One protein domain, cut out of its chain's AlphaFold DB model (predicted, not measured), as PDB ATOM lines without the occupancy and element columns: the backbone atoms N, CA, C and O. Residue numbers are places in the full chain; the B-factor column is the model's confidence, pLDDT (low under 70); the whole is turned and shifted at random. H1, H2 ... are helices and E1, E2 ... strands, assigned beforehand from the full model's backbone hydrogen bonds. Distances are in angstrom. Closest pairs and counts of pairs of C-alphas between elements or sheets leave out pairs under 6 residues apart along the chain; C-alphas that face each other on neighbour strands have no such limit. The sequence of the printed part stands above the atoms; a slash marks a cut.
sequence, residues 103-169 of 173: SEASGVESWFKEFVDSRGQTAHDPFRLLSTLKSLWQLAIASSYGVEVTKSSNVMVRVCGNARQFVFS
ATOM      1  N   SER A 103      32.446 -39.919 -95.265       92.44
ATOM      2  CA  SER A 103      33.712 -39.256 -95.598       92.44
ATOM      3  C   SER A 103      33.608 -37.729 -95.548       92.44
ATOM      4  O   SER A 103      34.531 -37.081 -95.060       92.44
ATOM      5  N   GLU A 104      32.501 -37.153 -96.026       93.12
ATOM      6  CA  GLU A 104      32.249 -35.710 -95.931       93.12
ATOM      7  C   GLU A 104      32.108 -35.269 -94.469       93.12
ATOM      8  O   GLU A 104      32.715 -34.277 -94.079       93.12
ATOM      9  N   ALA A 105      31.363 -36.022 -93.655       90.06
ATOM     10  CA  ALA A 105      31.170 -35.731 -92.237       90.06
ATOM     11  C   ALA A 105      32.501 -35.735 -91.476       90.06
ATOM     12  O   ALA A 105      32.824 -34.748 -90.819       90.06
ATOM     13  N   SER A 106      33.321 -36.780 -91.638       91.31
ATOM     14  CA  SER A 106      34.639 -36.854 -90.994       91.31
ATOM     15  C   SER A 106      35.587 -35.740 -91.451       91.31
ATOM     16  O   SER A 106      36.351 -35.203 -90.645       91.31
ATOM     17  N   GLY A 107      35.538 -35.361 -92.733       92.25
ATOM     18  CA  GLY A 107      36.314 -34.237 -93.261       92.25
ATOM     19  C   GLY A 107      35.897 -32.899 -92.649       92.25
ATOM     20  O   GLY A 107      36.752 -32.126 -92.216       92.25
ATOM     21  N   VAL A 108      34.587 -32.649 -92.562       90.19
ATOM     22  CA  VAL A 108      34.018 -31.441 -91.947       90.19
ATOM     23  C   VAL A 108      34.357 -31.369 -90.457       90.19
ATOM     24  O   VAL A 108      34.784 -30.318 -89.991       90.19
ATOM     25  N   GLU A 109      34.250 -32.472 -89.713       90.62
ATOM     26  CA  GLU A 109      34.620 -32.529 -88.287       90.62
ATOM     27  C   GLU A 109      36.102 -32.241 -88.058       90.62
ATOM     28  O   GLU A 109      36.457 -31.463 -87.171       90.62
ATOM     29  N   SER A 110      36.972 -32.834 -88.880       90.56
ATOM     30  CA  SER A 110      38.418 -32.610 -88.794       90.56
ATOM     31  C   SER A 110      38.761 -31.141 -89.041       90.56
ATOM     32  O   SER A 110      39.532 -30.544 -88.290       90.56
ATOM     33  N   TRP A 111      38.135 -30.539 -90.053       91.69
ATOM     34  CA  TRP A 111      38.311 -29.124 -90.356       91.69
ATOM     35  C   TRP A 111      37.734 -28.211 -89.269       91.69
ATOM     36  O   TRP A 111      38.379 -27.236 -88.893       91.69
ATOM     37  N   PHE A 112      36.567 -28.530 -88.700       89.56
ATOM     38  CA  PHE A 112      36.021 -27.774 -87.570       89.56
ATOM     39  C   PHE A 112      36.937 -27.816 -86.353       89.56
ATOM     40  O   PHE A 112      37.117 -26.791 -85.697       89.56
ATOM     41  N   LYS A 113      37.539 -28.972 -86.063       87.88
ATOM     42  CA  LYS A 113      38.512 -29.101 -84.979       87.88
ATOM     43  C   LYS A 113      39.721 -28.197 -85.213       87.88
ATOM     44  O   LYS A 113      40.054 -27.406 -84.340       87.88
ATOM     45  N   GLU A 114      40.309 -28.234 -86.408       88.50
ATOM     46  CA  GLU A 114      41.415 -27.341 -86.781       88.50
ATOM     47  C   GLU A 114      41.017 -25.859 -86.679       88.50
ATOM     48  O   GLU A 114      41.764 -25.021 -86.172       88.50
ATOM     49  N   PHE A 115      39.812 -25.518 -87.132       85.56
ATOM     50  CA  PHE A 115      39.278 -24.168 -87.051       85.56
ATOM     51  C   PHE A 115      39.143 -23.685 -85.593       85.56
ATOM     52  O   PHE A 115      39.518 -22.551 -85.290       85.56
ATOM     53  N   VAL A 116      38.666 -24.535 -84.679       84.31
ATOM     54  CA  VAL A 116      38.588 -24.232 -83.239       84.31
ATOM     55  C   VAL A 116      39.982 -24.121 -82.620       84.31
ATOM     56  O   VAL A 116      40.267 -23.128 -81.948       84.31
ATOM     57  N   ASP A 117      40.864 -25.085 -82.889       86.94
ATOM     58  CA  ASP A 117      42.229 -25.134 -82.353       86.94
ATOM     59  C   ASP A 117      43.048 -23.908 -82.799       86.94
ATOM     60  O   ASP A 117      43.784 -23.309 -82.012       86.94
ATOM     61  N   SER A 118      42.845 -23.458 -84.041       87.31
ATOM     62  CA  SER A 118      43.449 -22.238 -84.596       87.31
ATOM     63  C   SER A 118      42.743 -20.943 -84.182       87.31
ATOM     64  O   SER A 118      43.103 -19.870 -84.669       87.31
ATOM     65  N   ARG A 119      41.723 -20.998 -83.312       82.75
ATOM     66  CA  ARG A 119      40.911 -19.836 -82.894       82.75
ATOM     67  C   ARG A 119      40.353 -19.044 -84.082       82.75
ATOM     68  O   ARG A 119      40.306 -17.814 -84.074       82.75
ATOM     69  N   GLY A 120      39.955 -19.763 -85.123       76.19
ATOM     70  CA  GLY A 120      39.386 -19.220 -86.347       76.19
ATOM     71  C   GLY A 120      40.383 -18.594 -87.325       76.19
ATOM     72  O   GLY A 120      39.965 -17.844 -88.215       76.19
ATOM     73  N   GLN A 121      41.680 -18.889 -87.177       79.69
ATOM     74  CA  GLN A 121      42.752 -18.384 -88.044       79.69
ATOM     75  C   GLN A 121      43.145 -19.335 -89.189       79.69
ATOM     76  O   GLN A 121      44.089 -19.034 -89.916       79.69
ATOM     77  N   THR A 122      42.439 -20.454 -89.398       78.88
ATOM     78  CA  THR A 122      42.724 -21.336 -90.546       78.88
ATOM     79  C   THR A 122      42.558 -20.591 -91.882       78.88
ATOM     80  O   THR A 122      41.540 -19.940 -92.144       78.88
ATOM     81  N   ALA A 123      43.591 -20.664 -92.725       71.25
ATOM     82  CA  ALA A 123      43.584 -20.111 -94.081       71.25
ATOM     83  C   ALA A 123      42.966 -21.084 -95.099       71.25
ATOM     84  O   ALA A 123      42.597 -20.680 -96.203       71.25
ATOM     85  N   HIS A 124      42.863 -22.364 -94.737       86.88
ATOM     86  CA  HIS A 124      42.366 -23.417 -95.605       86.88
ATOM     87  C   HIS A 124      40.867 -23.631 -95.359       86.88
ATOM     88  O   HIS A 124      40.440 -23.951 -94.253       86.88
ATOM     89  N   ASP A 125      40.055 -23.449 -96.401       86.06
ATOM     90  CA  ASP A 125      38.595 -23.602 -96.348       86.06
ATOM     91  C   ASP A 125      38.110 -24.510 -97.494       86.06
ATOM     92  O   ASP A 125      37.546 -24.034 -98.486       86.06
ATOM     93  N   PRO A 126      38.356 -25.830 -97.399       86.75
ATOM     94  CA  PRO A 126      38.048 -26.772 -98.473       86.75
ATOM     95  C   PRO A 126      36.537 -26.906 -98.710       86.75
ATOM     96  O   PRO A 126      36.110 -27.265 -99.807       86.75
ATOM     97  N   PHE A 127      35.724 -26.572 -97.702       88.38
ATOM     98  CA  PHE A 127      34.264 -26.660 -97.739       88.38
ATOM     99  C   PHE A 127      33.581 -25.326 -98.068       88.38
ATOM    100  O   PHE A 127      32.369 -25.306 -98.291       88.38
ATOM    101  N   ARG A 128      34.345 -24.227 -98.160       87.31
ATOM    102  CA  ARG A 128      33.851 -22.859 -98.405       87.31
ATOM    103  C   ARG A 128      32.846 -22.386 -97.344       87.31
ATOM    104  O   ARG A 128      31.867 -21.717 -97.677       87.31
ATOM    105  N   LEU A 129      33.067 -22.764 -96.085       86.12
ATOM    106  CA  LEU A 129      32.186 -22.476 -94.947       86.12
ATOM    107  C   LEU A 129      32.716 -21.359 -94.037       86.12
ATOM    108  O   LEU A 129      31.963 -20.855 -93.201       86.12
ATOM    109  N   LEU A 130      33.978 -20.939 -94.184       86.25
ATOM    110  CA  LEU A 130      34.651 -20.026 -93.254       86.25
ATOM    111  C   LEU A 130      33.945 -18.671 -93.139       86.25
ATOM    112  O   LEU A 130      33.761 -18.151 -92.038       86.25
ATOM    113  N   SER A 131      33.547 -18.087 -94.270       84.38
ATOM    114  CA  SER A 131      32.855 -16.792 -94.289       84.38
ATOM    115  C   SER A 131      31.494 -16.876 -93.603       84.38
ATOM    116  O   SER A 131      31.178 -16.036 -92.763       84.38
ATOM    117  N   THR A 132      30.722 -17.923 -93.902       83.44
ATOM    118  CA  THR A 132      29.424 -18.177 -93.273       83.44
ATOM    119  C   THR A 132      29.578 -18.371 -91.771       83.44
ATOM    120  O   THR A 132      28.863 -17.737 -91.005       83.44
ATOM    121  N   LEU A 133      30.554 -19.167 -91.336       81.31
ATOM    122  CA  LEU A 133      30.782 -19.436 -89.922       81.31
ATOM    123  C   LEU A 133      31.180 -18.163 -89.155       81.31
ATOM    124  O   LEU A 133      30.629 -17.898 -88.087       81.31
ATOM    125  N   LYS A 134      32.033 -17.306 -89.735       83.00
ATOM    126  CA  LYS A 134      32.346 -15.983 -89.162       83.00
ATOM    127  C   LYS A 134      31.101 -15.104 -89.018       83.00
ATOM    128  O   LYS A 134      30.920 -14.487 -87.970       83.00
ATOM    129  N   SER A 135      30.229 -15.061 -90.030       83.00
ATOM    130  CA  SER A 135      28.969 -14.309 -89.954       83.00
ATOM    131  C   SER A 135      28.028 -14.854 -88.878       83.00
ATOM    132  O   SER A 135      27.390 -14.074 -88.174       83.00
ATOM    133  N   LEU A 136      27.962 -16.176 -88.708       77.12
ATOM    134  CA  LEU A 136      27.137 -16.796 -87.670       77.12
ATOM    135  C   LEU A 136      27.645 -16.509 -86.273       77.12
ATOM    136  O   LEU A 136      26.850 -16.176 -85.404       77.12
ATOM    137  N   TRP A 137      28.955 -16.568 -86.061       78.50
ATOM    138  CA  TRP A 137      29.546 -16.159 -84.793       78.50
ATOM    139  C   TRP A 137      29.258 -14.700 -84.461       78.50
ATOM    140  O   TRP A 137      28.877 -14.398 -83.334       78.50
ATOM    141  N   GLN A 138      29.370 -13.794 -85.434       82.31
ATOM    142  CA  GLN A 138      29.013 -12.390 -85.224       82.31
ATOM    143  C   GLN A 138      27.539 -12.228 -84.836       82.31
ATOM    144  O   GLN A 138      27.229 -11.486 -83.905       82.31
ATOM    145  N   LEU A 139      26.636 -12.948 -85.507       79.81
ATOM    146  CA  LEU A 139      25.208 -12.920 -85.201       79.81
ATOM    147  C   LEU A 139      24.903 -13.500 -83.812       79.81
ATOM    148  O   LEU A 139      24.104 -12.925 -83.073       79.81
ATOM    149  N   ALA A 140      25.553 -14.607 -83.456       75.19
ATOM    150  CA  ALA A 140      25.433 -15.271 -82.164       75.19
ATOM    151  C   ALA A 140      25.833 -14.335 -81.020       75.19
ATOM    152  O   ALA A 140      25.063 -14.145 -80.082       75.19
ATOM    153  N   ILE A 141      26.995 -13.682 -81.156       80.56
ATOM    154  CA  ILE A 141      27.499 -12.682 -80.208       80.56
ATOM    155  C   ILE A 141      26.514 -11.518 -80.090       80.56
ATOM    156  O   ILE A 141      26.147 -11.139 -78.983       80.56
ATOM    157  N   ALA A 142      26.055 -10.973 -81.221       82.81
ATOM    158  CA  ALA A 142      25.120  -9.848 -81.232       82.81
ATOM    159  C   ALA A 142      23.761 -10.185 -80.594       82.81
ATOM    160  O   ALA A 142      23.075  -9.292 -80.103       82.81
ATOM    161  N   SER A 143      23.377 -11.462 -80.607       78.06
ATOM    162  CA  SER A 143      22.077 -11.942 -80.130       78.06
ATOM    163  C   SER A 143      22.151 -12.667 -78.781       78.06
ATOM    164  O   SER A 143      21.140 -13.192 -78.327       78.06
ATOM    165  N   SER A 144      23.329 -12.721 -78.147       80.06
ATOM    166  CA  SER A 144      23.588 -13.475 -76.910       80.06
ATOM    167  C   SER A 144      23.176 -14.956 -76.973       80.06
ATOM    168  O   SER A 144      22.795 -15.541 -75.958       80.06
ATOM    169  N   TYR A 145      23.261 -15.576 -78.153       75.62
ATOM    170  CA  TYR A 145      22.980 -17.001 -78.334       75.62
ATOM    171  C   TYR A 145      24.270 -17.821 -78.321       75.62
ATOM    172  O   TYR A 145      25.269 -17.454 -78.940       75.62
ATOM    173  N   GLY A 146      24.229 -18.974 -77.653       66.69
ATOM    174  CA  GLY A 146      25.219 -20.023 -77.863       66.69
ATOM    175  C   GLY A 146      24.935 -20.705 -79.196       66.69
ATOM    176  O   GLY A 146      23.840 -21.221 -79.393       66.69
ATOM    177  N   VAL A 147      25.899 -20.694 -80.115       64.81
ATOM    178  CA  VAL A 147      25.752 -21.349 -81.417       64.81
ATOM    179  C   VAL A 147      26.730 -22.510 -81.505       64.81
ATOM    180  O   VAL A 147      27.944 -22.323 -81.599       64.81
ATOM    181  N   GLU A 148      26.192 -23.725 -81.501       70.12
ATOM    182  CA  GLU A 148      26.969 -24.948 -81.681       70.12
ATOM    183  C   GLU A 148      27.124 -25.269 -83.177       70.12
ATOM    184  O   GLU A 148      26.576 -26.230 -83.705       70.12
ATOM    185  N   VAL A 149      27.860 -24.426 -83.905       67.38
ATOM    186  CA  VAL A 149      28.057 -24.558 -85.368       67.38
ATOM    187  C   VAL A 149      29.020 -25.670 -85.779       67.38
ATOM    188  O   VAL A 149      29.041 -26.053 -86.942       67.38
ATOM    189  N   THR A 150      29.822 -26.195 -84.855       72.38
ATOM    190  CA  THR A 150      30.925 -27.120 -85.165       72.38
ATOM    191  C   THR A 150      30.510 -28.591 -85.228       72.38
ATOM    192  O   THR A 150      31.362 -29.467 -85.362       72.38
ATOM    193  N   LYS A 151      29.209 -28.889 -85.150       76.75
ATOM    194  CA  LYS A 151      28.685 -30.240 -85.366       76.75
ATOM    195  C   LYS A 151      28.461 -30.491 -86.855       76.75
ATOM    196  O   LYS A 151      27.770 -29.723 -87.523       76.75
ATOM    197  N   SER A 152      28.969 -31.611 -87.367       78.50
ATOM    198  CA  SER A 152      28.706 -32.072 -88.741       78.50
ATOM    199  C   SER A 152      27.216 -32.263 -89.029       78.50
ATOM    200  O   SER A 152      26.784 -32.035 -90.154       78.50
ATOM    201  N   SER A 153      26.411 -32.588 -88.010       79.50
ATOM    202  CA  SER A 153      24.948 -32.689 -88.106       79.50
ATOM    203  C   SER A 153      24.262 -31.388 -88.527       79.50
ATOM    204  O   SER A 153      23.139 -31.428 -89.023       79.50
ATOM    205  N   ASN A 154      24.928 -30.246 -88.333       80.62
ATOM    206  CA  ASN A 154      24.409 -28.927 -88.691       80.62
ATOM    207  C   ASN A 154      24.799 -28.525 -90.113       80.62
ATOM    208  O   ASN A 154      24.401 -27.455 -90.574       80.62
ATOM    209  N   VAL A 155      25.562 -29.369 -90.810       85.31
ATOM    210  CA  VAL A 155      25.987 -29.166 -92.187       85.31
ATOM    211  C   VAL A 155      25.303 -30.197 -93.075       85.31
ATOM    212  O   VAL A 155      25.282 -31.395 -92.810       85.31
ATOM    213  N   MET A 156      24.751 -29.715 -94.174       88.12
ATOM    214  CA  MET A 156      24.163 -30.521 -95.228       88.12
ATOM    215  C   MET A 156      24.757 -30.134 -96.566       88.12
ATOM    216  O   MET A 156      25.471 -29.142 -96.699       88.12
ATOM    217  N   VAL A 157      24.444 -30.924 -97.580       88.06
ATOM    218  CA  VAL A 157      24.851 -30.656 -98.949       88.06
ATOM    219  C   VAL A 157      23.637 -30.342 -99.798       88.06
ATOM    220  O   VAL A 157      22.636 -31.053 -99.772       88.06
ATOM    221  N   ARG A 158      23.763 -29.322-100.636       84.81
ATOM    222  CA  ARG A 158      22.897 -29.111-101.792       84.81
ATOM    223  C   ARG A 158      23.619 -29.479-103.074       84.81
ATOM    224  O   ARG A 158      24.837 -29.327-103.181       84.81
ATOM    225  N   VAL A 159      22.861 -29.898-104.077       79.88
ATOM    226  CA  VAL A 159      23.397 -30.093-105.426       79.88
ATOM    227  C   VAL A 159      23.329 -28.761-106.175       79.88
ATOM    228  O   VAL A 159      22.300 -28.086-106.190       79.88
ATOM    229  N   CYS A 160      24.444 -28.346-106.767       75.31
ATOM    230  CA  CYS A 160      24.539 -27.146-107.589       75.31
ATOM    231  C   CYS A 160      25.264 -27.504-108.892       75.31
ATOM    232  O   CYS A 160      26.494 -27.542-108.948       75.31
ATOM    233  N   GLY A 161      24.493 -27.834-109.934       76.19
ATOM    234  CA  GLY A 161      25.040 -28.424-111.158       76.19
ATOM    235  C   GLY A 161      25.684 -29.782-110.866       76.19
ATOM    236  O   GLY A 161      25.057 -30.641-110.256       76.19
ATOM    237  N   ASN A 162      26.951 -29.946-111.248       77.44
ATOM    238  CA  ASN A 162      27.725 -31.170-110.997       77.44
ATOM    239  C   ASN A 162      28.492 -31.143-109.662       77.44
ATOM    240  O   ASN A 162      29.270 -32.051-109.383       77.44
ATOM    241  N   ALA A 163      28.312 -30.097-108.850       80.06
ATOM    242  CA  ALA A 163      29.019 -29.925-107.589       80.06
ATOM    243  C   ALA A 163      28.091 -30.117-106.384       80.06
ATOM    244  O   ALA A 163      26.910 -29.755-106.403       80.06
ATOM    245  N   ARG A 164      28.664 -30.647-105.305       85.44
ATOM    246  CA  ARG A 164      28.069 -30.693-103.969       85.44
ATOM    247  C   ARG A 164      28.525 -29.450-103.208       85.44
ATOM    248  O   ARG A 164      29.722 -29.210-103.087       85.44
ATOM    249  N   GLN A 165      27.583 -28.630-102.754       88.75
ATOM    250  CA  GLN A 165      27.869 -27.434-101.965       88.75
ATOM    251  C   GLN A 165      27.399 -27.642-100.529       88.75
ATOM    252  O   GLN A 165      26.234 -27.958-100.303       88.75
ATOM    253  N   PHE A 166      28.295 -27.412 -99.575       88.25
ATOM    254  CA  PHE A 166      28.009 -27.491 -98.148       88.25
ATOM    255  C   PHE A 166      27.246 -26.247 -97.691       88.25
ATOM    256  O   PHE A 166      27.548 -25.128 -98.113       88.25
ATOM    257  N   VAL A 167      26.238 -26.448 -96.852       86.31
ATOM    258  CA  VAL A 167      25.389 -25.401 -96.282       86.31
ATOM    259  C   VAL A 167      25.027 -25.766 -94.849       86.31
ATOM    260  O   VAL A 167      24.872 -26.940 -94.528       86.31
ATOM    261  N   PHE A 168      24.858 -24.770 -93.986       81.88
ATOM    262  CA  PHE A 168      24.355 -25.003 -92.636       81.88
ATOM    263  C   PHE A 168      22.822 -25.131 -92.651       81.88
ATOM    264  O   PHE A 168      22.146 -24.282 -93.235       81.88
ATOM    265  N   SER A 169      22.274 -26.188 -92.047       73.56
ATOM    266  CA  SER A 169      20.845 -26.537 -92.127       73.56
ATOM    267  C   SER A 169      20.003 -26.083 -90.935       73.56
ATOM    268  O   SER A 169      18.786 -25.989 -91.075       73.56
TER     269      SER A 169
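Overview. This is residues 103 to 169 of the 173 residues of an uncharacterized protein of Caballeronia fortuita (UniProt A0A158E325). H2 and the two-stranded hairpin E1 E2 make opposite ends of an elongated body, with H1 along one side and two long links joining these parts. The printed part has 67 residues, with two named helices, then two antiparallel strands, order E1 - E2; the class is mixed, helices and strands. It is compact, radius of gyration of the C-alphas 12.2 A, and spans 38 by 22 by 19 A.

Arrangement. H1, residues 103 to 117, is apart from H2, residues 130 to 142. H1 and E1, residues 155 to 160, are near each other, with 6 pairs of C-alphas within 10 A. E1 forms an antiparallel hairpin with E2, residues 163 to 168, at 145 degrees; N 158 and O 165 are within hydrogen-bond range at 2.8 A. H1 and H2 have every O i to N i+4 pair within range. Both helices are apart from E2.

Along the chain. H1 measures 21.2 A from C-alpha 103 at (33.712, -39.256, -95.598), H2 18.4 A, E1 15.6 A, and E2 16.4 A to C-alpha 168 at (24.355, -25.003, -92.636).

Size, cuts and confidence. The farthest C-alphas, Ser 144 and Asn 162, are 38.6 A apart. The printed part has no cut. The links H1 to H2 and H2 to E1 are long. Residues 146, 147 and 149 have pLDDT under 70.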